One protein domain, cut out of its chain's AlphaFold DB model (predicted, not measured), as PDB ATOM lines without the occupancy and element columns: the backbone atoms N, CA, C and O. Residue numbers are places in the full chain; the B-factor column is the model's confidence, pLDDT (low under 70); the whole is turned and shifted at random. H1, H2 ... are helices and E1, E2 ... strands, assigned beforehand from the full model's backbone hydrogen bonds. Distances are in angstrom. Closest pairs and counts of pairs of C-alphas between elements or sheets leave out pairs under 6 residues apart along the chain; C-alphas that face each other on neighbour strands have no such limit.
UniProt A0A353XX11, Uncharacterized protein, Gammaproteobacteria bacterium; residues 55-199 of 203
ATOM      1  N   TYR A  55     -17.289 -16.239  -8.275       98.00
ATOM      2  CA  TYR A  55     -17.492 -14.802  -8.149       98.00
ATOM      3  C   TYR A  55     -17.665 -14.113  -9.504       98.00
ATOM      4  O   TYR A  55     -17.881 -12.909  -9.529       98.00
ATOM      5  N   ILE A  56     -17.625 -14.840 -10.623       98.38
ATOM      6  CA  ILE A  56     -17.803 -14.284 -11.969       98.38
ATOM      7  C   ILE A  56     -19.177 -14.705 -12.492       98.38
ATOM      8  O   ILE A  56     -19.552 -15.878 -12.449       98.38
ATOM      9  N   ASN A  57     -19.977 -13.744 -12.952       97.88
ATOM     10  CA  ASN A  57     -21.282 -14.048 -13.530       97.88
ATOM     11  C   ASN A  57     -21.111 -14.408 -15.011       97.88
ATOM     12  O   ASN A  57     -20.634 -13.581 -15.777       97.88
ATOM     13  N   SER A  58     -21.555 -15.590 -15.440       96.06
ATOM     14  CA  SER A  58     -21.363 -16.065 -16.821       96.06
ATOM     15  C   SER A  58     -21.971 -15.163 -17.902       96.06
ATOM     16  O   SER A  58     -21.524 -15.203 -19.039       96.06
ATOM     17  N   ASN A  59     -22.982 -14.354 -17.567       95.12
ATOM     18  CA  ASN A  59     -23.636 -13.455 -18.522       95.12
ATOM     19  C   ASN A  59     -22.977 -12.070 -18.589       95.12
ATOM     20  O   ASN A  59     -23.283 -11.301 -19.497       95.12
ATOM     21  N   TYR A  60     -22.142 -11.729 -17.605       95.62
ATOM     22  CA  TYR A  60     -21.483 -10.423 -17.512       95.62
ATOM     23  C   TYR A  60     -19.970 -10.521 -17.671       95.62
ATOM     24  O   TYR A  60     -19.363  -9.556 -18.121       95.62
ATOM     25  N   GLY A  61     -19.360 -11.649 -17.304       97.81
ATOM     26  CA  GLY A  61     -17.918 -11.756 -17.142       97.81
ATOM     27  C   GLY A  61     -17.391 -10.770 -16.097       97.81
ATOM     28  O   GLY A  61     -18.098 -10.399 -15.157       97.81
ATOM     29  N   PHE A  62     -16.148 -10.348 -16.278       98.56
ATOM     30  CA  PHE A  62     -15.508  -9.264 -15.545       98.56
ATOM     31  C   PHE A  62     -14.478  -8.577 -16.444       98.56
ATOM     32  O   PHE A  62     -14.046  -9.124 -17.459       98.56
ATOM     33  N   PHE A  63     -14.083  -7.368 -16.067       98.50
ATOM     34  CA  PHE A  63     -13.076  -6.593 -16.785       98.50
ATOM     35  C   PHE A  63     -11.749  -6.609 -16.031       98.50
ATOM     36  O   PHE A  63     -11.735  -6.608 -14.802       98.50
ATOM     37  N   VAL A  64     -10.635  -6.578 -16.749       97.75
ATOM     38  CA  VAL A  64      -9.334  -6.222 -16.185       97.75
ATOM     39  C   VAL A  64      -8.872  -4.939 -16.842       97.75
ATOM     40  O   VAL A  64      -8.891  -4.823 -18.067       97.75
ATOM     41  N   ILE A  65      -8.479  -3.993 -16.006       95.19
ATOM     42  CA  ILE A  65      -7.875  -2.735 -16.398       95.19
ATOM     43  C   ILE A  65      -6.426  -2.813 -15.978       95.19
ATOM     44  O   ILE A  65      -6.128  -3.004 -14.800       95.19
ATOM     45  N   ASP A  66      -5.550  -2.718 -16.958       91.56
ATOM     46  CA  ASP A  66      -4.120  -2.663 -16.742       91.56
ATOM     47  C   ASP A  66      -3.652  -1.231 -16.959       91.56
ATOM     48  O   ASP A  66      -3.860  -0.653 -18.030       91.56
ATOM     49  N   ASN A  67      -3.072  -0.650 -15.914       87.56
ATOM     50  CA  ASN A  67      -2.573   0.712 -15.896       87.56
ATOM     51  C   ASN A  67      -1.042   0.726 -15.816       87.56
ATOM     52  O   ASN A  67      -0.496   0.816 -14.717       87.56
ATOM     53  N   PRO A  68      -0.341   0.670 -16.961       81.56
ATOM     54  CA  PRO A  68       1.105   0.852 -17.045       81.56
ATOM     55  C   PRO A  68       1.559   2.323 -16.938       81.56
ATOM     56  O   PRO A  68       2.707   2.627 -17.241       81.56
ATOM     57  N   GLY A  69       0.674   3.265 -16.591       76.81
ATOM     58  CA  GLY A  69       0.986   4.691 -16.439       76.81
ATOM     59  C   GLY A  69       0.806   5.536 -17.707       76.81
ATOM     60  O   GLY A  69       0.356   6.674 -17.608       76.81
ATOM     61  N   ALA A  70       1.090   4.996 -18.900       76.56
ATOM     62  CA  ALA A  70       0.938   5.738 -20.162       76.56
ATOM     63  C   ALA A  70      -0.494   5.694 -20.724       76.56
ATOM     64  O   ALA A  70      -1.097   6.731 -20.994       76.56
ATOM     65  N   PHE A  71      -1.039   4.487 -20.897       80.88
ATOM     66  CA  PHE A  71      -2.393   4.258 -21.399       80.88
ATOM     67  C   PHE A  71      -3.031   3.084 -20.672       80.88
ATOM     68  O   PHE A  71      -2.389   2.056 -20.480       80.88
ATOM     69  N   LEU A  72      -4.308   3.222 -20.329       87.75
ATOM     70  CA  LEU A  72      -5.095   2.148 -19.738       87.75
ATOM     71  C   LEU A  72      -5.498   1.132 -20.807       87.75
ATOM     72  O   LEU A  72      -6.022   1.497 -21.861       87.75
ATOM     73  N   ILE A  73      -5.294  -0.151 -20.515       90.75
ATOM     74  CA  ILE A  73      -5.751  -1.260 -21.354       90.75
ATOM     75  C   ILE A  73      -6.912  -1.941 -20.643       90.75
ATOM     76  O   ILE A  73      -6.747  -2.478 -19.551       90.75
ATOM     77  N   VAL A  74      -8.077  -1.973 -21.284       95.44
ATOM     78  CA  VAL A  74      -9.251  -2.689 -20.777       95.44
ATOM     79  C   VAL A  74      -9.451  -3.976 -21.569       95.44
ATOM     80  O   VAL A  74      -9.578  -3.949 -22.795       95.44
ATOM     81  N   LYS A  75      -9.520  -5.112 -20.872       95.81
ATOM     82  CA  LYS A  75      -9.910  -6.405 -21.452       95.81
ATOM     83  C   LYS A  75     -11.076  -7.016 -20.693       95.81
ATOM     84  O   LYS A  75     -11.189  -6.863 -19.479       95.81
ATOM     85  N   HIS A  76     -11.937  -7.718 -21.417       98.00
ATOM     86  CA  HIS A  76     -13.074  -8.447 -20.866       98.00
ATOM     87  C   HIS A  76     -12.788  -9.949 -20.851       98.00
ATOM     88  O   HIS A  76     -12.154 -10.464 -21.768       98.00
ATOM     89  N   PHE A  77     -13.249 -10.633 -19.806       98.00
ATOM     90  CA  PHE A  77     -13.083 -12.072 -19.616       98.00
ATOM     91  C   PHE A  77     -14.371 -12.680 -19.064       98.00
ATOM     92  O   PHE A  77     -15.051 -12.077 -18.231       98.00
ATOM     93  N   TYR A  78     -14.683 -13.912 -19.454       97.81
ATOM     94  CA  TYR A  78     -15.811 -14.671 -18.906       97.81
ATOM     95  C   TYR A  78     -15.395 -15.619 -17.780       97.81
ATOM     96  O   TYR A  78     -16.238 -16.083 -17.009       97.81
ATOM     97  N   SER A  79     -14.103 -15.919 -17.672       97.62
ATOM     98  CA  SER A  79     -13.563 -16.886 -16.728       97.62
ATOM     99  C   SER A  79     -12.124 -16.545 -16.355       97.62
ATOM    100  O   SER A  79     -11.294 -16.238 -17.204       97.62
ATOM    101  N   PHE A  80     -11.778 -16.723 -15.082       97.38
ATOM    102  CA  PHE A  80     -10.405 -16.561 -14.609       97.38
ATOM    103  C   PHE A  80      -9.440 -17.599 -15.214       97.38
ATOM    104  O   PHE A  80      -8.234 -17.378 -15.247       97.38
ATOM    105  N   ASN A  81      -9.954 -18.715 -15.751       97.19
ATOM    106  CA  ASN A  81      -9.126 -19.660 -16.516       97.19
ATOM    107  C   ASN A  81      -8.480 -19.006 -17.746       97.19
ATOM    108  O   ASN A  81      -7.393 -19.418 -18.131       97.19
ATOM    109  N   GLU A  82      -9.127 -18.004 -18.352       96.75
ATOM    110  CA  GLU A  82      -8.577 -17.300 -19.515       96.75
ATOM    111  C   GLU A  82      -7.298 -16.554 -19.129       96.75
ATOM    112  O   GLU A  82      -6.294 -16.679 -19.819       96.75
ATOM    113  N   ILE A  83      -7.296 -15.893 -17.964       95.81
ATOM    114  CA  ILE A  83      -6.103 -15.247 -17.398       95.81
ATOM    115  C   ILE A  83      -5.018 -16.282 -17.096       95.81
ATOM    116  O   ILE A  83      -3.860 -16.076 -17.445       95.81
ATOM    117  N   MET A  84      -5.376 -17.420 -16.489       94.81
ATOM    118  CA  MET A  84      -4.406 -18.484 -16.190       94.81
ATOM    119  C   MET A  84      -3.754 -19.083 -17.439       94.81
ATOM    120  O   MET A  84      -2.621 -19.550 -17.358       94.81
ATOM    121  N   GLY A  85      -4.461 -19.077 -18.571       94.44
ATOM    122  CA  GLY A  85      -3.955 -19.545 -19.858       94.44
ATOM    123  C   GLY A  85      -3.097 -18.528 -20.613       94.44
ATOM    124  O   GLY A  85      -2.496 -18.899 -21.617       94.44
ATOM    125  N   MET A  86      -3.025 -17.268 -20.165       94.44
ATOM    126  CA  MET A  86      -2.177 -16.255 -20.802       94.44
ATOM    127  C   MET A  86      -0.695 -16.597 -20.625       94.44
ATOM    128  O   MET A  86      -0.273 -17.037 -19.553       94.44
ATOM    129  N   GLU A  87       0.113 -16.351 -21.652       90.50
ATOM    130  CA  GLU A  87       1.572 -16.465 -21.571       90.50
ATOM    131  C   GLU A  87       2.190 -15.279 -20.801       90.50
ATOM    132  O   GLU A  87       1.602 -14.201 -20.722       90.50
ATOM    133  N   GLY A  88       3.381 -15.482 -20.224       86.12
ATOM    134  CA  GLY A  88       4.122 -14.451 -19.482       86.12
ATOM    135  C   GLY A  88       3.627 -14.199 -18.051       86.12
ATOM    136  O   GLY A  88       2.682 -14.830 -17.588       86.12
ATOM    137  N   GLU A  89       4.288 -13.295 -17.327       80.75
ATOM    138  CA  GLU A  89       3.964 -12.941 -15.928       80.75
ATOM    139  C   GLU A  89       3.828 -11.425 -15.718       80.75
ATOM    140  O   GLU A  89       3.797 -10.951 -14.588       80.75
ATOM    141  N   PHE A  90       3.718 -10.667 -16.807       78.50
ATOM    142  CA  PHE A  90       3.582  -9.212 -16.796       78.50
ATOM    143  C   PHE A  90       2.148  -8.795 -17.141       78.50
ATOM    144  O   PHE A  90       1.311  -9.641 -17.470       78.50
ATOM    145  N   ASP A  91       1.854  -7.499 -17.052       87.31
ATOM    146  CA  ASP A  91       0.560  -6.931 -17.441       87.31
ATOM    147  C   ASP A  91      -0.613  -7.632 -16.723       87.31
ATOM    148  O   ASP A  91      -0.554  -7.937 -15.528       87.31
ATOM    149  N   ILE A  92      -1.677  -7.954 -17.456       91.44
ATOM    150  CA  ILE A  92      -2.821  -8.740 -16.974       91.44
ATOM    151  C   ILE A  92      -2.399 -10.142 -16.495       91.44
ATOM    152  O   ILE A  92      -2.985 -10.672 -15.548       91.44
ATOM    153  N   ALA A  93      -1.376 -10.751 -17.108       92.62
ATOM    154  CA  ALA A  93      -0.921 -12.096 -16.751       92.62
ATOM    155  C   ALA A  93      -0.273 -12.143 -15.353       92.62
ATOM    156  O   ALA A  93      -0.247 -13.206 -14.730       92.62
ATOM    157  N   TYR A  94       0.158 -11.000 -14.805       92.31
ATOM    158  CA  TYR A  94       0.665 -10.898 -13.432       92.31
ATOM    159  C   TYR A  94      -0.371 -11.311 -12.374       92.31
ATOM    160  O   TYR A  94      -0.017 -11.801 -11.301       92.31
ATOM    161  N   LEU A  95      -1.672 -11.236 -12.686       94.50
ATOM    162  CA  LEU A  95      -2.738 -11.716 -11.795       94.50
ATOM    163  C   LEU A  95      -2.613 -13.215 -11.447       94.50
ATOM    164  O   LEU A  95      -3.153 -13.660 -10.432       94.50
ATOM    165  N   LYS A  96      -1.867 -13.997 -12.240       94.06
ATOM    166  CA  LYS A  96      -1.555 -15.410 -11.962       94.06
ATOM    167  C   LYS A  96      -0.626 -15.608 -10.768       94.06
ATOM    168  O   LYS A  96      -0.634 -16.679 -10.167       94.06
ATOM    169  N   VAL A  97       0.170 -14.602 -10.419       93.19
ATOM    170  CA  VAL A  97       1.161 -14.681  -9.336       93.19
ATOM    171  C   VAL A  97       0.888 -13.672  -8.222       93.19
ATOM    172  O   VAL A  97       1.230 -13.950  -7.073       93.19
ATOM    173  N   LEU A  98       0.176 -12.578  -8.524       94.31
ATOM    174  CA  LEU A  98      -0.215 -11.535  -7.577       94.31
ATOM    175  C   LEU A  98      -0.873 -12.120  -6.327       94.31
ATOM    176  O   LEU A  98      -1.855 -12.862  -6.410       94.31
ATOM    177  N   LYS A  99      -0.367 -11.754  -5.152       95.75
ATOM    178  CA  LYS A  99      -1.006 -12.038  -3.866       95.75
ATOM    179  C   LYS A  99      -1.418 -10.732  -3.217       95.75
ATOM    180  O   LYS A  99      -0.776  -9.711  -3.416       95.75
ATOM    181  N   VAL A 100      -2.490 -10.796  -2.445       95.44
ATOM    182  CA  VAL A 100      -3.046  -9.646  -1.743       95.44
ATOM    183  C   VAL A 100      -3.218 -10.027  -0.285       95.44
ATOM    184  O   VAL A 100      -4.045 -10.885   0.032       95.44
ATOM    185  N   ASP A 101      -2.446  -9.400   0.595       92.06
ATOM    186  CA  ASP A 101      -2.744  -9.387   2.024       92.06
ATOM    187  C   ASP A 101      -3.560  -8.134   2.346       92.06
ATOM    188  O   ASP A 101      -3.266  -7.049   1.852       92.06
ATOM    189  N   CYS A 102      -4.652  -8.280   3.086       88.25
ATOM    190  CA  CYS A 102      -5.621  -7.205   3.246       88.25
ATOM    191  C   CYS A 102      -6.329  -7.269   4.597       88.25
ATOM    192  O   CYS A 102      -7.319  -7.987   4.776       88.25
ATOM    193  N   ASP A 103      -5.868  -6.416   5.508       90.88
ATOM    194  CA  ASP A 103      -6.630  -5.973   6.671       90.88
ATOM    195  C   ASP A 103      -7.623  -4.885   6.231       90.88
ATOM    196  O   ASP A 103      -7.283  -3.704   6.132       90.88
ATOM    197  N   LEU A 104      -8.830  -5.314   5.851       91.25
ATOM    198  CA  LEU A 104      -9.830  -4.470   5.198       91.25
ATOM    199  C   LEU A 104     -10.389  -3.405   6.150       91.25
ATOM    200  O   LEU A 104     -10.936  -3.726   7.205       91.25
ATOM    201  N   ARG A 105     -10.344  -2.136   5.731       93.12
ATOM    202  CA  ARG A 105     -10.859  -0.988   6.496       93.12
ATOM    203  C   ARG A 105     -11.817  -0.165   5.649       93.12
ATOM    204  O   ARG A 105     -11.581   0.023   4.462       93.12
ATOM    205  N   ASP A 106     -12.880   0.367   6.239       93.44
ATOM    206  CA  ASP A 106     -13.771   1.284   5.519       93.44
ATOM    207  C   ASP A 106     -13.033   2.587   5.162       93.44
ATOM    208  O   ASP A 106     -12.364   3.196   6.000       93.44
ATOM    209  N   GLY A 107     -13.172   3.050   3.920       92.31
ATOM    210  CA  GLY A 107     -12.559   4.301   3.477       92.31
ATOM    211  C   GLY A 107     -12.637   4.512   1.969       92.31
ATOM    212  O   GLY A 107     -12.933   3.602   1.208       92.31
ATOM    213  N   LYS A 108     -12.369   5.739   1.513       92.44
ATOM    214  CA  LYS A 108     -12.217   6.014   0.072       92.44
ATOM    215  C   LYS A 108     -10.962   5.339  -0.473       92.44
ATOM    216  O   LYS A 108      -9.985   5.252   0.278       92.44
ATOM    217  N   ARG A 109     -10.946   4.979  -1.762       91.25
ATOM    218  CA  ARG A 109      -9.714   4.550  -2.430       91.25
ATOM    219  C   ARG A 109      -8.593   5.581  -2.232       91.25
ATOM    220  O   ARG A 109      -8.880   6.783  -2.216       91.25
ATOM    221  N   PRO A 110      -7.350   5.126  -2.057       90.56
ATOM    222  CA  PRO A 110      -6.171   5.978  -2.114       90.56
ATOM    223  C   PRO A 110      -6.038   6.678  -3.466       90.56
ATOM    224  O   PRO A 110      -6.523   6.191  -4.497       90.56
ATOM    225  N   TYR A 111      -5.412   7.844  -3.438       87.94
ATOM    226  CA  TYR A 111      -5.051   8.619  -4.611       87.94
ATOM    227  C   TYR A 111      -3.581   8.363  -4.950       87.94
ATOM    228  O   TYR A 111      -2.724   8.419  -4.069       87.94
ATOM    229  N   TYR A 112      -3.322   8.058  -6.223       83.31
ATOM    230  CA  TYR A 112      -1.978   7.829  -6.744       83.31
ATOM    231  C   TYR A 112      -1.455   9.084  -7.434       83.31
ATOM    232  O   TYR A 112      -2.151   9.664  -8.273       83.31
ATOM    233  N   ASN A 113      -0.221   9.456  -7.127       81.44
ATOM    234  CA  ASN A 113       0.537  10.485  -7.811       81.44
ATOM    235  C   ASN A 113       2.026  10.110  -7.760       81.44
ATOM    236  O   ASN A 113       2.548   9.910  -6.666       81.44
ATOM    237  N   CYS A 114       2.716  10.050  -8.911       72.69
ATOM    238  CA  CYS A 114       4.156   9.746  -8.930       72.69
ATOM    239  C   CYS A 114       4.981  10.801  -8.143       72.69
ATOM    240  O   CYS A 114       6.115  10.517  -7.788       72.69
ATOM    241  N   ASP A 115       4.433  11.997  -7.866       75.62
ATOM    242  CA  ASP A 115       5.097  13.053  -7.078       75.62
ATOM    243  C   ASP A 115       4.952  12.888  -5.548       75.62
ATOM    244  O   ASP A 115       5.492  13.697  -4.789       75.62
ATOM    245  N   TYR A 116       4.164  11.920  -5.071       72.00
ATOM    246  CA  TYR A 116       4.073  11.611  -3.637       72.00
ATOM    247  C   TYR A 116       5.291  10.804  -3.159       72.00
ATOM    248  O   TYR A 116       6.177  10.524  -3.958       72.00
ATOM    249  N   ASP A 117       5.369  10.511  -1.850       64.94
ATOM    250  CA  ASP A 117       6.457   9.754  -1.190       64.94
ATOM    251  C   ASP A 117       6.832   8.447  -1.935       64.94
ATOM    252  O   ASP A 117       6.190   8.084  -2.912       64.94
ATOM    253  N   GLU A 118       7.823   7.682  -1.456       65.50
ATOM    254  CA  GLU A 118       8.457   6.532  -2.152       65.50
ATOM    255  C   GLU A 118       7.519   5.550  -2.899       65.50
ATOM    256  O   GLU A 118       7.948   4.934  -3.871       65.50
ATOM    257  N   ASN A 119       6.245   5.422  -2.501       73.12
ATOM    258  CA  ASN A 119       5.267   4.501  -3.098       73.12
ATOM    259  C   ASN A 119       4.142   5.180  -3.920       73.12
ATOM    260  O   ASN A 119       3.245   4.490  -4.408       73.12
ATOM    261  N   GLY A 120       4.131   6.512  -4.049       80.88
ATOM    262  CA  GLY A 120       3.183   7.274  -4.875       80.88
ATOM    263  C   GLY A 120       1.734   7.355  -4.361       80.88
ATOM    264  O   GLY A 120       0.871   7.915  -5.036       80.88
ATOM    265  N   TRP A 121       1.425   6.815  -3.177       88.06
ATOM    266  CA  TRP A 121       0.074   6.799  -2.593       88.06
ATOM    267  C   TRP A 121      -0.103   7.849  -1.489       88.06
ATOM    268  O   TRP A 121       0.769   8.020  -0.644       88.06
ATOM    269  N   ASP A 122      -1.274   8.495  -1.424       90.81
ATOM    270  CA  ASP A 122      -1.615   9.441  -0.342       90.81
ATOM    271  C   ASP A 122      -1.824   8.774   1.032       90.81
ATOM    272  O   ASP A 122      -1.802   9.438   2.071       90.81
ATOM    273  N   LYS A 123      -2.075   7.462   1.041       91.50
ATOM    274  CA  LYS A 123      -2.201   6.615   2.231       91.50
ATOM    275  C   LYS A 123      -2.039   5.149   1.853       91.50
ATOM    276  O   LYS A 123      -2.467   4.735   0.779       91.50
ATOM    277  N   GLU A 124      -1.532   4.352   2.784       92.25
ATOM    278  CA  GLU A 124      -1.302   2.921   2.584       92.25
ATOM    279  C   GLU A 124      -2.352   2.046   3.280       92.25
ATOM    280  O   GLU A 124      -2.933   2.413   4.309       92.25
ATOM    281  N   GLY A 125      -2.586   0.862   2.717       93.31
ATOM    282  CA  GLY A 125      -3.400  -0.194   3.308       93.31
ATOM    283  C   GLY A 125      -4.446  -0.759   2.352       93.31
ATOM    284  O   GLY A 125      -4.341  -0.654   1.128       93.31
ATOM    285  N   CYS A 126      -5.473  -1.377   2.938       94.88
ATOM    286  CA  CYS A 126      -6.557  -2.011   2.204       94.88
ATOM    287  C   CYS A 126      -7.910  -1.373   2.544       94.88
ATOM    288  O   CYS A 126      -8.360  -1.417   3.692       94.88
ATOM    289  N   PHE A 127      -8.568  -0.781   1.547       95.38
ATOM    290  CA  PHE A 127      -9.726   0.091   1.744       95.38
ATOM    291  C   PHE A 127     -10.979  -0.442   1.054       95.38
ATOM    292  O   PHE A 127     -10.955  -0.729  -0.141       95.38
ATOM    293  N   LEU A 128     -12.085  -0.509   1.796       95.75
ATOM    294  CA  LEU A 128     -13.431  -0.741   1.289       95.75
ATOM    295  C   LEU A 128     -14.126   0.597   1.018       95.75
ATOM    296  O   LEU A 128     -14.557   1.288   1.944       95.75
ATOM    297  N   GLU A 129     -14.298   0.924  -0.258       95.62
ATOM    298  CA  GLU A 129     -15.069   2.079  -0.705       95.62
ATOM    299  C   GLU A 129     -16.467   1.655  -1.162       95.62
ATOM    300  O   GLU A 129     -16.635   0.731  -1.964       95.62
ATOM    301  N   LYS A 130     -17.488   2.374  -0.686       95.25
ATOM    302  CA  LYS A 130     -18.875   2.241  -1.150       95.25
ATOM    303  C   LYS A 130     -19.163   3.281  -2.223       95.25
ATOM    304  O   LYS A 130     -18.805   4.445  -2.073       95.25
ATOM    305  N   SER A 131     -19.874   2.859  -3.262       94.06
ATOM    306  CA  SER A 131     -20.244   3.674  -4.420       94.06
ATOM    307  C   SER A 131     -19.034   4.354  -5.080       94.06
ATOM    308  O   SER A 131     -19.034   5.582  -5.216       94.06
ATOM    309  N   PRO A 132     -18.011   3.581  -5.500       95.44
ATOM    310  CA  PRO A 132     -16.851   4.152  -6.172       95.44
ATOM    311  C   PRO A 132     -17.285   4.882  -7.448       95.44
ATOM    312  O   PRO A 132     -18.193   4.449  -8.162       95.44
ATOM    313  N   LYS A 133     -16.625   6.004  -7.745       92.56
ATOM    314  CA  LYS A 133     -16.943   6.832  -8.923       92.56
ATOM    315  C   LYS A 133     -16.415   6.269 -10.244       92.56
ATOM    316  O   LYS A 133     -16.791   6.773 -11.294       92.56
ATOM    317  N   PHE A 134     -15.558   5.256 -10.178       90.81
ATOM    318  CA  PHE A 134     -14.920   4.627 -11.326       90.81
ATOM    319  C   PHE A 134     -15.937   4.050 -12.333       90.81
ATOM    320  O   PHE A 134     -16.990   3.537 -11.933       90.81
ATOM    321  N   LYS A 135     -15.617   4.141 -13.633       95.94
ATOM    322  CA  LYS A 135     -16.458   3.674 -14.744       95.94
ATOM    323  C   LYS A 135     -15.618   3.016 -15.838       95.94
ATOM    324  O   LYS A 135     -14.885   3.687 -16.556       95.94
ATOM    325  N   ILE A 136     -15.816   1.718 -16.039       97.19
ATOM    326  CA  ILE A 136     -15.156   0.925 -17.086       97.19
ATOM    327  C   ILE A 136     -15.512   1.480 -18.470       97.19
ATOM    328  O   ILE A 136     -14.679   1.535 -19.373       97.19
ATOM    329  N   SER A 137     -16.762   1.918 -18.650       97.06
ATOM    330  CA  SER A 137     -17.215   2.458 -19.931       97.06
ATOM    331  C   SER A 137     -16.575   3.799 -20.290       97.06
ATOM    332  O   SER A 137     -16.566   4.148 -21.469       97.06
ATOM    333  N   GLU A 138     -16.048   4.553 -19.319       96.06
ATOM    334  CA  GLU A 138     -15.266   5.756 -19.613       96.06
ATOM    335  C   GLU A 138     -13.866   5.405 -20.098       96.06
ATOM    336  O   GLU A 138     -13.410   6.016 -21.059       96.06
ATOM    337  N   GLU A 139     -13.257   4.338 -19.579       94.94
ATOM    338  CA  GLU A 139     -11.959   3.886 -20.083       94.94
ATOM    339  C   GLU A 139     -12.020   3.397 -21.528       94.94
ATOM    340  O   GLU A 139     -11.160   3.749 -22.331       94.94
ATOM    341  N   TYR A 140     -13.094   2.713 -21.934       95.00
ATOM    342  CA  TYR A 140     -13.300   2.426 -23.358       95.00
ATOM    343  C   TYR A 140     -13.427   3.697 -24.211       95.00
ATOM    344  O   TYR A 140     -12.901   3.735 -25.322       95.00
ATOM    345  N   LYS A 141     -14.110   4.745 -23.721       94.75
ATOM    346  CA  LYS A 141     -14.186   6.024 -24.453       94.75
ATOM    347  C   LYS A 141     -12.804   6.658 -24.582       94.75
ATOM    348  O   LYS A 141     -12.495   7.165 -25.655       94.75
ATOM    349  N   ASN A 142     -11.995   6.606 -23.524       93.88
ATOM    350  CA  ASN A 142     -10.624   7.109 -23.532       93.88
ATOM    351  C   ASN A 142      -9.783   6.341 -24.560       93.88
ATOM    352  O   ASN A 142      -9.186   6.959 -25.434       93.88
ATOM    353  N   MET A 143      -9.810   5.003 -24.535       94.31
ATOM    354  CA  MET A 143      -9.075   4.168 -25.494       94.31
ATOM    355  C   MET A 143      -9.472   4.448 -26.952       94.31
ATOM    356  O   MET A 143      -8.602   4.490 -27.817       94.31
ATOM    357  N   ILE A 144     -10.761   4.676 -27.231       94.62
ATOM    358  CA  ILE A 144     -11.237   5.064 -28.570       94.62
ATOM    359  C   ILE A 144     -10.766   6.477 -28.931       94.62
ATOM    360  O   ILE A 144     -10.313   6.704 -30.048       94.62
ATOM    361  N   GLY A 145     -10.867   7.430 -28.000       94.31
ATOM    362  CA  GLY A 145     -10.459   8.820 -28.214       94.31
ATOM    363  C   GLY A 145      -8.960   8.984 -28.478       94.31
ATOM    364  O   GLY A 145      -8.573   9.891 -29.208       94.31
ATOM    365  N   TYR A 146      -8.139   8.086 -27.929       93.69
ATOM    366  CA  TYR A 146      -6.701   7.988 -28.192       93.69
ATOM    367  C   TYR A 146      -6.343   7.024 -29.337       93.69
ATOM    368  O   TYR A 146      -5.172   6.702 -29.508       93.69
ATOM    369  N   GLU A 147      -7.329   6.551 -30.107       93.81
ATOM    370  CA  GLU A 147      -7.135   5.659 -31.263       93.81
ATOM    371  C   GLU A 147      -6.410   4.334 -30.930       93.81
ATOM    372  O   GLU A 147      -5.805   3.704 -31.794       93.81
ATOM    373  N   LEU A 148      -6.500   3.870 -29.678       92.06
ATOM    374  CA  LEU A 148      -5.902   2.604 -29.234       92.06
ATOM    375  C   LEU A 148      -6.729   1.386 -29.667       92.06
ATOM    376  O   LEU A 148      -6.199   0.283 -29.788       92.06
ATOM    377  N   VAL A 149      -8.038   1.575 -29.866       93.62
ATOM    378  CA  VAL A 149      -8.986   0.543 -30.310       93.62
ATOM    379  C   VAL A 149     -10.061   1.136 -31.218       93.62
ATOM    380  O   VAL A 149     -10.490   2.275 -31.035       93.62
ATOM    381  N   ASP A 150     -10.555   0.337 -32.165       94.75
ATOM    382  CA  ASP A 150     -11.705   0.705 -32.996       94.75
ATOM    383  C   ASP A 150     -13.019   0.457 -32.238       94.75
ATOM    384  O   ASP A 150     -13.274  -0.637 -31.728       94.75
ATOM    385  N   SER A 151     -13.890   1.467 -32.215       93.56
ATOM    386  CA  SER A 151     -15.224   1.406 -31.602       93.56
ATOM    387  C   SER A 151     -16.107   0.251 -32.098       93.56
ATOM    388  O   SER A 151     -16.946  -0.243 -31.347       93.56
ATOM    389  N   ASN A 152     -15.928  -0.195 -33.345       94.50
ATOM    390  CA  ASN A 152     -16.669  -1.309 -33.928       94.50
ATOM    391  C   ASN A 152     -16.186  -2.659 -33.395       94.50
ATOM    392  O   ASN A 152     -16.984  -3.590 -33.321       94.50
ATOM    393  N   ILE A 153     -14.908  -2.755 -33.015       93.81
ATOM    394  CA  ILE A 153     -14.310  -3.970 -32.452       93.81
ATOM    395  C   ILE A 153     -14.771  -4.163 -31.007       93.81
ATOM    396  O   ILE A 153     -15.114  -5.276 -30.636       93.81
ATOM    397  N   VAL A 154     -14.831  -3.087 -30.213       95.31
ATOM    398  CA  VAL A 154     -15.126  -3.152 -28.764       95.31
ATOM    399  C   VAL A 154     -16.590  -2.869 -28.406       95.31
ATOM    400  O   VAL A 154     -16.927  -2.582 -27.255       95.31
ATOM    401  N   LYS A 155     -17.491  -2.864 -29.394       95.75
ATOM    402  CA  LYS A 155     -18.879  -2.407 -29.222       95.75
ATOM    403  C   LYS A 155     -19.644  -3.216 -28.173       95.75
ATOM    404  O   LYS A 155     -20.404  -2.640 -27.387       95.75
ATOM    405  N   ASP A 156     -19.460  -4.531 -28.160       95.94
ATOM    406  CA  ASP A 156     -20.184  -5.424 -27.257       95.94
ATOM    407  C   ASP A 156     -19.638  -5.313 -25.826       95.94
ATOM    408  O   ASP A 156     -20.411  -5.182 -24.869       95.94
ATOM    409  N   GLU A 157     -18.319  -5.215 -25.671       96.81
ATOM    410  CA  GLU A 157     -17.643  -4.947 -24.402       96.81
ATOM    411  C   GLU A 157     -18.022  -3.570 -23.839       96.81
ATOM    412  O   GLU A 157     -18.232  -3.415 -22.634       96.81
ATOM    413  N   MET A 158     -18.217  -2.561 -24.691       96.00
ATOM    414  CA  MET A 158     -18.740  -1.254 -24.281       96.00
ATOM    415  C   MET A 158     -20.177  -1.328 -23.743       96.00
ATOM    416  O   MET A 158     -20.551  -0.581 -22.834       96.00
ATOM    417  N   ILE A 159     -21.019  -2.203 -24.294       96.88
ATOM    418  CA  ILE A 159     -22.377  -2.417 -23.775       96.88
ATOM    419  C   ILE A 159     -22.312  -3.140 -22.425       96.88
ATOM    420  O   ILE A 159     -23.015  -2.754 -21.486       96.88
ATOM    421  N   LEU A 160     -21.466  -4.165 -22.306       97.31
ATOM    422  CA  LEU A 160     -21.268  -4.915 -21.064       97.31
ATOM    423  C   LEU A 160     -20.641  -4.063 -19.952       97.31
ATOM    424  O   LEU A 160     -21.070  -4.159 -18.799       97.31
ATOM    425  N   SER A 161     -19.694  -3.183 -20.278       97.69
ATOM    426  CA  SER A 161     -19.063  -2.278 -19.309       97.69
ATOM    427  C   SER A 161     -20.071  -1.289 -18.737       97.69
ATOM    428  O   SER A 161     -20.149  -1.150 -17.522       97.69
ATOM    429  N   LYS A 162     -20.953  -0.703 -19.560       97.75
ATOM    430  CA  LYS A 162     -22.052   0.158 -19.077       97.75
ATOM    431  C   LYS A 162     -23.014  -0.570 -18.138       97.75
ATOM    432  O   LYS A 162     -23.504   0.017 -17.176       97.75
ATOM    433  N   LYS A 163     -23.311  -1.844 -18.419       97.00
ATOM    434  CA  LYS A 163     -24.133  -2.674 -17.525       97.00
ATOM    435  C   LYS A 163     -23.399  -2.977 -16.219       97.00
ATOM    436  O   LYS A 163     -24.013  -2.946 -15.165       97.00
ATOM    437  N   SER A 164     -22.098  -3.240 -16.278       97.50
ATOM    438  CA  SER A 164     -21.282  -3.481 -15.084       97.50
ATOM    439  C   SER A 164     -21.176  -2.215 -14.229       97.50
ATOM    440  O   SER A 164     -21.417  -2.266 -13.025       97.50
ATOM    441  N   ASP A 165     -20.964  -1.058 -14.855       97.94
ATOM    442  CA  ASP A 165     -20.890   0.261 -14.216       97.94
ATOM    443  C   ASP A 165     -22.141   0.644 -13.415       97.94
ATOM    444  O   ASP A 165     -22.042   1.451 -12.487       97.94
ATOM    445  N   SER A 166     -23.320   0.122 -13.772       96.50
ATOM    446  CA  SER A 166     -24.568   0.375 -13.039       96.50
ATOM    447  C   SER A 166     -24.783  -0.570 -11.853       96.50
ATOM    448  O   SER A 166     -25.624  -0.293 -10.998       96.50
ATOM    449  N   ILE A 167     -24.021  -1.665 -11.785       96.12
ATOM    450  CA  ILE A 167     -24.133  -2.711 -10.758       96.12
ATOM    451  C   ILE A 167     -22.974  -2.627  -9.754       96.12
ATOM    452  O   ILE A 167     -23.121  -3.065  -8.607       96.12
ATOM    453  N   ILE A 168     -21.832  -2.050 -10.148       97.50
ATOM    454  CA  ILE A 168     -20.709  -1.774  -9.247       97.50
ATOM    455  C   ILE A 168     -21.191  -0.896  -8.093       97.50
ATOM    456  O   ILE A 168     -21.710   0.204  -8.275       97.50
ATOM    457  N   THR A 169     -20.986  -1.396  -6.881       97.00
ATOM    458  CA  THR A 169     -21.352  -0.698  -5.644       97.00
ATOM    459  C   THR A 169     -20.216  -0.653  -4.641       97.00
ATOM    460  O   THR A 169     -20.279   0.164  -3.730       97.00
ATOM    461  N   HIS A 170     -19.208  -1.516  -4.774       97.12
ATOM    462  CA  HIS A 170     -18.107  -1.623  -3.821       97.12
ATOM    463  C   HIS A 170     -16.778  -1.749  -4.552       97.12
ATOM    464  O   HIS A 170     -16.709  -2.366  -5.614       97.12
ATOM    465  N   LEU A 171     -15.738  -1.190  -3.950       97.19
ATOM    466  CA  LEU A 171     -14.347  -1.359  -4.335       97.19
ATOM    467  C   LEU A 171     -13.563  -1.800  -3.100       97.19
ATOM    468  O   LEU A 171     -13.690  -1.176  -2.050       97.19
ATOM    469  N   VAL A 172     -12.748  -2.841  -3.235       96.88
ATOM    470  CA  VAL A 172     -11.647  -3.121  -2.308       96.88
ATOM    471  C   VAL A 172     -10.349  -2.743  -3.002       96.88
ATOM    472  O   VAL A 172     -10.022  -3.357  -4.013       96.88
ATOM    473  N   TYR A 173      -9.630  -1.746  -2.493       96.19
ATOM    474  CA  TYR A 173      -8.352  -1.309  -3.059       96.19
ATOM    475  C   TYR A 173      -7.202  -1.611  -2.107       96.19
ATOM    476  O   TYR A 173      -7.277  -1.243  -0.935       96.19
ATOM    477  N   ASN A 174      -6.150  -2.248  -2.609       95.88
ATOM    478  CA  ASN A 174      -4.936  -2.555  -1.869       95.88
ATOM    479  C   ASN A 174      -3.750  -1.804  -2.484       95.88
ATOM    480  O   ASN A 174      -3.464  -1.978  -3.669       95.88
ATOM    481  N   THR A 175      -3.078  -0.967  -1.692       93.38
ATOM    482  CA  THR A 175      -1.961  -0.142  -2.184       93.38
ATOM    483  C   THR A 175      -0.658  -0.905  -2.337       93.38
ATOM    484  O   THR A 175       0.102  -0.594  -3.242       93.38
ATOM    485  N   GLU A 176      -0.402  -1.900  -1.486       92.00
ATOM    486  CA  GLU A 176       0.828  -2.705  -1.522       92.00
ATOM    487  C   GLU A 176       0.873  -3.582  -2.777       92.00
ATOM    488  O   GLU A 176       1.866  -3.639  -3.491       92.00
ATOM    489  N   ALA A 177      -0.252  -4.222  -3.085       93.06
ATOM    490  CA  ALA A 177      -0.439  -5.061  -4.259       93.06
ATOM    491  C   ALA A 177      -0.925  -4.270  -5.492       93.06
ATOM    492  O   ALA A 177      -1.236  -4.884  -6.513       93.06
ATOM    493  N   THR A 178      -1.060  -2.941  -5.355       92.56
ATOM    494  CA  THR A 178      -1.503  -1.981  -6.383       92.56
ATOM    495  C   THR A 178      -2.701  -2.456  -7.211       92.56
ATOM    496  O   THR A 178      -2.735  -2.346  -8.440       92.56
ATOM    497  N   VAL A 179      -3.714  -3.000  -6.529       95.56
ATOM    498  CA  VAL A 179      -4.866  -3.647  -7.169       95.56
ATOM    499  C   VAL A 179      -6.191  -3.272  -6.509       95.56
ATOM    500  O   VAL A 179      -6.335  -3.257  -5.285       95.56
ATOM    501  N   GLY A 180      -7.189  -2.998  -7.343       96.62
ATOM    502  CA  GLY A 180      -8.575  -2.761  -6.978       96.62
ATOM    503  C   GLY A 180      -9.489  -3.880  -7.462       96.62
ATOM    504  O   GLY A 180      -9.410  -4.298  -8.612       96.62
ATOM    505  N   PHE A 181     -10.406  -4.329  -6.611       98.06
ATOM    506  CA  PHE A 181     -11.462  -5.279  -6.953       98.06
ATOM    507  C   PHE A 181     -12.827  -4.605  -6.828       98.06
ATOM    508  O   PHE A 181     -13.243  -4.220  -5.732       98.06
ATOM    509  N   TYR A 182     -13.541  -4.480  -7.943       98.25
ATOM    510  CA  TYR A 182     -14.876  -3.898  -7.989       98.25
ATOM    511  C   TYR A 182     -15.939  -4.984  -7.932       98.25
ATOM    512  O   TYR A 182     -15.932  -5.930  -8.725       98.25
ATOM    513  N   PHE A 183     -16.899  -4.800  -7.033       98.19
ATOM    514  CA  PHE A 183     -17.970  -5.748  -6.781       98.19
ATOM    515  C   PHE A 183     -19.349  -5.116  -6.928       98.19
ATOM    516  O   PHE A 183     -19.578  -3.933  -6.651       98.19
ATOM    517  N   GLY A 184     -20.303  -5.960  -7.304       96.88
ATOM    518  CA  GLY A 184     -21.714  -5.615  -7.374       96.88
ATOM    519  C   GLY A 184     -22.609  -6.808  -7.076       96.88
ATOM    520  O   GLY A 184     -22.142  -7.946  -6.995       96.88
ATOM    521  N   LYS A 185     -23.907  -6.552  -6.889       95.56
ATOM    522  CA  LYS A 185     -24.895  -7.607  -6.637       95.56
ATOM    523  C   LYS A 185     -25.757  -7.874  -7.864       95.56
ATOM    524  O   LYS A 185     -26.398  -6.967  -8.380       95.56
ATOM    525  N   ILE A 186     -25.862  -9.144  -8.246       94.50
ATOM    526  CA  ILE A 186     -26.804  -9.635  -9.259       94.50
ATOM    527  C   ILE A 186     -27.646 -10.719  -8.585       94.50
ATOM    528  O   ILE A 186     -27.098 -11.663  -8.022       94.50
ATOM    529  N   ASN A 187     -28.975 -10.574  -8.578       93.12
ATOM    530  CA  ASN A 187     -29.895 -11.505  -7.901       93.12
ATOM    531  C   ASN A 187     -29.506 -11.784  -6.431       93.12
ATOM    532  O   ASN A 187     -29.479 -12.925  -5.981       93.12
ATOM    533  N   ASN A 188     -29.158 -10.721  -5.695       90.38
ATOM    534  CA  ASN A 188     -28.697 -10.746  -4.300       90.38
ATOM    535  C   ASN A 188     -27.389 -11.526  -4.026       90.38
ATOM    536  O   ASN A 188     -27.004 -11.680  -2.867       90.38
ATOM    537  N   ARG A 189     -26.660 -11.955  -5.062       94.12
ATOM    538  CA  ARG A 189     -25.323 -12.551  -4.945       94.12
ATOM    539  C   ARG A 189     -24.251 -11.557  -5.380       94.12
ATOM    540  O   ARG A 189     -24.448 -10.824  -6.344       94.12
ATOM    541  N   TRP A 190     -23.139 -11.529  -4.651       96.19
ATOM    542  CA  TRP A 190     -21.972 -10.715  -4.977       96.19
ATOM    543  C   TRP A 190     -21.183 -11.312  -6.140       96.19
ATOM    544  O   TRP A 190     -20.956 -12.522  -6.180       96.19
ATOM    545  N   TYR A 191     -20.743 -10.444  -7.044       97.81
ATOM    546  CA  TYR A 191     -19.902 -10.786  -8.182       97.81
ATOM    547  C   TYR A 191     -18.771  -9.772  -8.336       97.81
ATOM    548  O   TYR A 191     -18.970  -8.577  -8.100       97.81
ATOM    549  N   LEU A 192     -17.604 -10.269  -8.739       98.56
ATOM    550  CA  LEU A 192     -16.495  -9.494  -9.268       98.56
ATOM    551  C   LEU A 192     -16.901  -8.956 -10.643       98.56
ATOM    552  O   LEU A 192     -17.357  -9.714 -11.496       98.56
ATOM    553  N   LEU A 193     -16.739  -7.652 -10.840       98.44
ATOM    554  CA  LEU A 193     -17.088  -6.962 -12.084       98.44
ATOM    555  C   LEU A 193     -15.865  -6.339 -12.752       98.44
ATOM    556  O   LEU A 193     -15.827  -6.243 -13.976       98.44
ATOM    557  N   CYS A 194     -14.857  -5.941 -11.976       98.50
ATOM    558  CA  CYS A 194     -13.614  -5.413 -12.521       98.50
ATOM    559  C   CYS A 194     -12.432  -5.645 -11.572       98.50
ATOM    560  O   CYS A 194     -12.601  -5.599 -10.352       98.50
ATOM    561  N   ILE A 195     -11.254  -5.888 -12.142       98.12
ATOM    562  CA  ILE A 195      -9.951  -5.793 -11.486       98.12
ATOM    563  C   ILE A 195      -9.211  -4.608 -12.113       98.12
ATOM    564  O   ILE A 195      -9.070  -4.560 -13.329       98.12
ATOM    565  N   ASP A 196      -8.747  -3.667 -11.301       95.50
ATOM    566  CA  ASP A 196      -7.962  -2.496 -11.712       95.50
ATOM    567  C   ASP A 196      -6.555  -2.642 -11.146       95.50
ATOM    568  O   ASP A 196      -6.371  -2.573  -9.933       95.50
ATOM    569  N   LYS A 197      -5.582  -2.931 -12.006       91.62
ATOM    570  CA  LYS A 197      -4.181  -3.121 -11.640       91.62
ATOM    571  C   LYS A 197      -3.395  -1.893 -12.065       91.62
ATOM    572  O   LYS A 197      -3.410  -1.522 -13.236       91.62
ATOM    573  N   VAL A 198      -2.634  -1.335 -11.133       86.75
ATOM    574  CA  VAL A 198      -1.680  -0.260 -11.399       86.75
ATOM    575  C   VAL A 198      -0.266  -0.822 -11.383       86.75
ATOM    576  O   VAL A 198       0.126  -1.504 -10.438       86.75
ATOM    577  N   THR A 199       0.498  -0.544 -12.433       80.88
ATOM    578  CA  THR A 199       1.950  -0.726 -12.451       80.88
ATOM    579  C   THR A 199       2.584   0.612 -12.045       80.88
ATOM    580  O   THR A 199       2.330   1.609 -12.723       80.88
TER     581      THR A 199
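AT A GLANCE: This is residues 55 to 199 of the 203 residues of an uncharacterized protein of Gammaproteobacteria bacterium (UniProt A0A353XX11). Picture one strongly twisted sheet of seven strands, with the helical hairpin H3 and H4 covering one face toward its E2, E1 and E7 side, and short H2 over the opposite face with H1 packed on H2. At the other edge, E3 and E4 are joined by a long stretch without a named element, residues 107 to 125. You have 145 printed residues with four named helices and seven named strands, in the order E1 E2 H1 H2 E3 E4 H3 H4 E5 E6 E7. The sheet runs E2 E1 E7 E6 E5 E4 E3 and is mixed, parallel at E1 with E7 and at E4 with E3; the class is mixed, helices and strands. The whole is compact, with a radius of gyration of the C-alphas of 15.0 A and spans of 42 by 37 by 29 A.

HOW THE PARTS SIT: Start at E1, residues 62 to 67, which forms an antiparallel hairpin with the edge strand E2, residues 73 to 77; look for N 64 and O 75, 2.8 A apart. Next come H1, residues 80 to 84, and H2, residues 91 to 96, which touch, the C-alphas of Met 84 and Lys 96 being closest at 6.0 A. H1 is not on the sheet, while H2 is on it at a height over the sheet of 9.4 A; its C-alpha 92 comes closest to E1 at C-alpha 66, 6.2 A. Then E3, residues 104 to 106, the other edge strand, is parallel to E4, residues 126 to 130, with N 128 and O 105 at 2.8 A. H3, residues 136 to 145, and H4, residues 155 to 167, touch as a helical hairpin, opposite ways at a shallow tilt of 34.6 degrees, only just short of steep; the C-alphas of Ser 137 and Ser 161 are closest, 5.1 A. Both are on the same face of the sheet, the face opposite to H2. H4, at a height over the sheet of 9.2 A, runs across the strands, at 85 degrees to E2 on the local plane. E5, residues 168 to 174, E6, residues 179 to 186, and E7, residues 189 to 198, make a meander, each strand the antiparallel neighbour of the one before; find N 181 and O 172 at 2.8 A, then N 180 and O 196 at 2.7 A. E5 is also antiparallel to E4, with N 129 and O 171 at 2.8 A, and E7 is parallel to E1 at 16 degrees, with N 65 and O 195 at 2.8 A. H1 and H3 have each O i to N i+4 pair within hydrogen-bond range, H4 has 8 of 9, and H2 has 0 of 2 but 3 of 3 O i to N i+3 pairs.

IN THESE COORDINATES: Find C-alpha 62 at (-15.508, -9.264, -15.545), where E1 begins and runs 16.3 A; E2 follows with 13.2 A. H1 and H2 are short, five and six residues, and E3 has three; E4 spans 13.5 A. H3 spans 14.4 A, and H4, the longest helix, begins at C-alpha 155 at (-18.879, -2.407, -29.222) and runs 19.2 A. E5 spans 17.4 A, E6 22.8 A, and E7, the longest strand, 27.4 A, ending at C-alpha 198 at (-1.680, -0.260, -11.399).

THE WHOLE: The two C-alphas farthest apart are those of Glu 118 and Asn 187, 42.8 A. The printed part, residues 55 to 199, has no cut. The link from E3 to E4, 19 residues, is long; the other links are tight or short. The mean pLDDT of the printed part is 92.7, and in this model residues 117 to 118 are under 70.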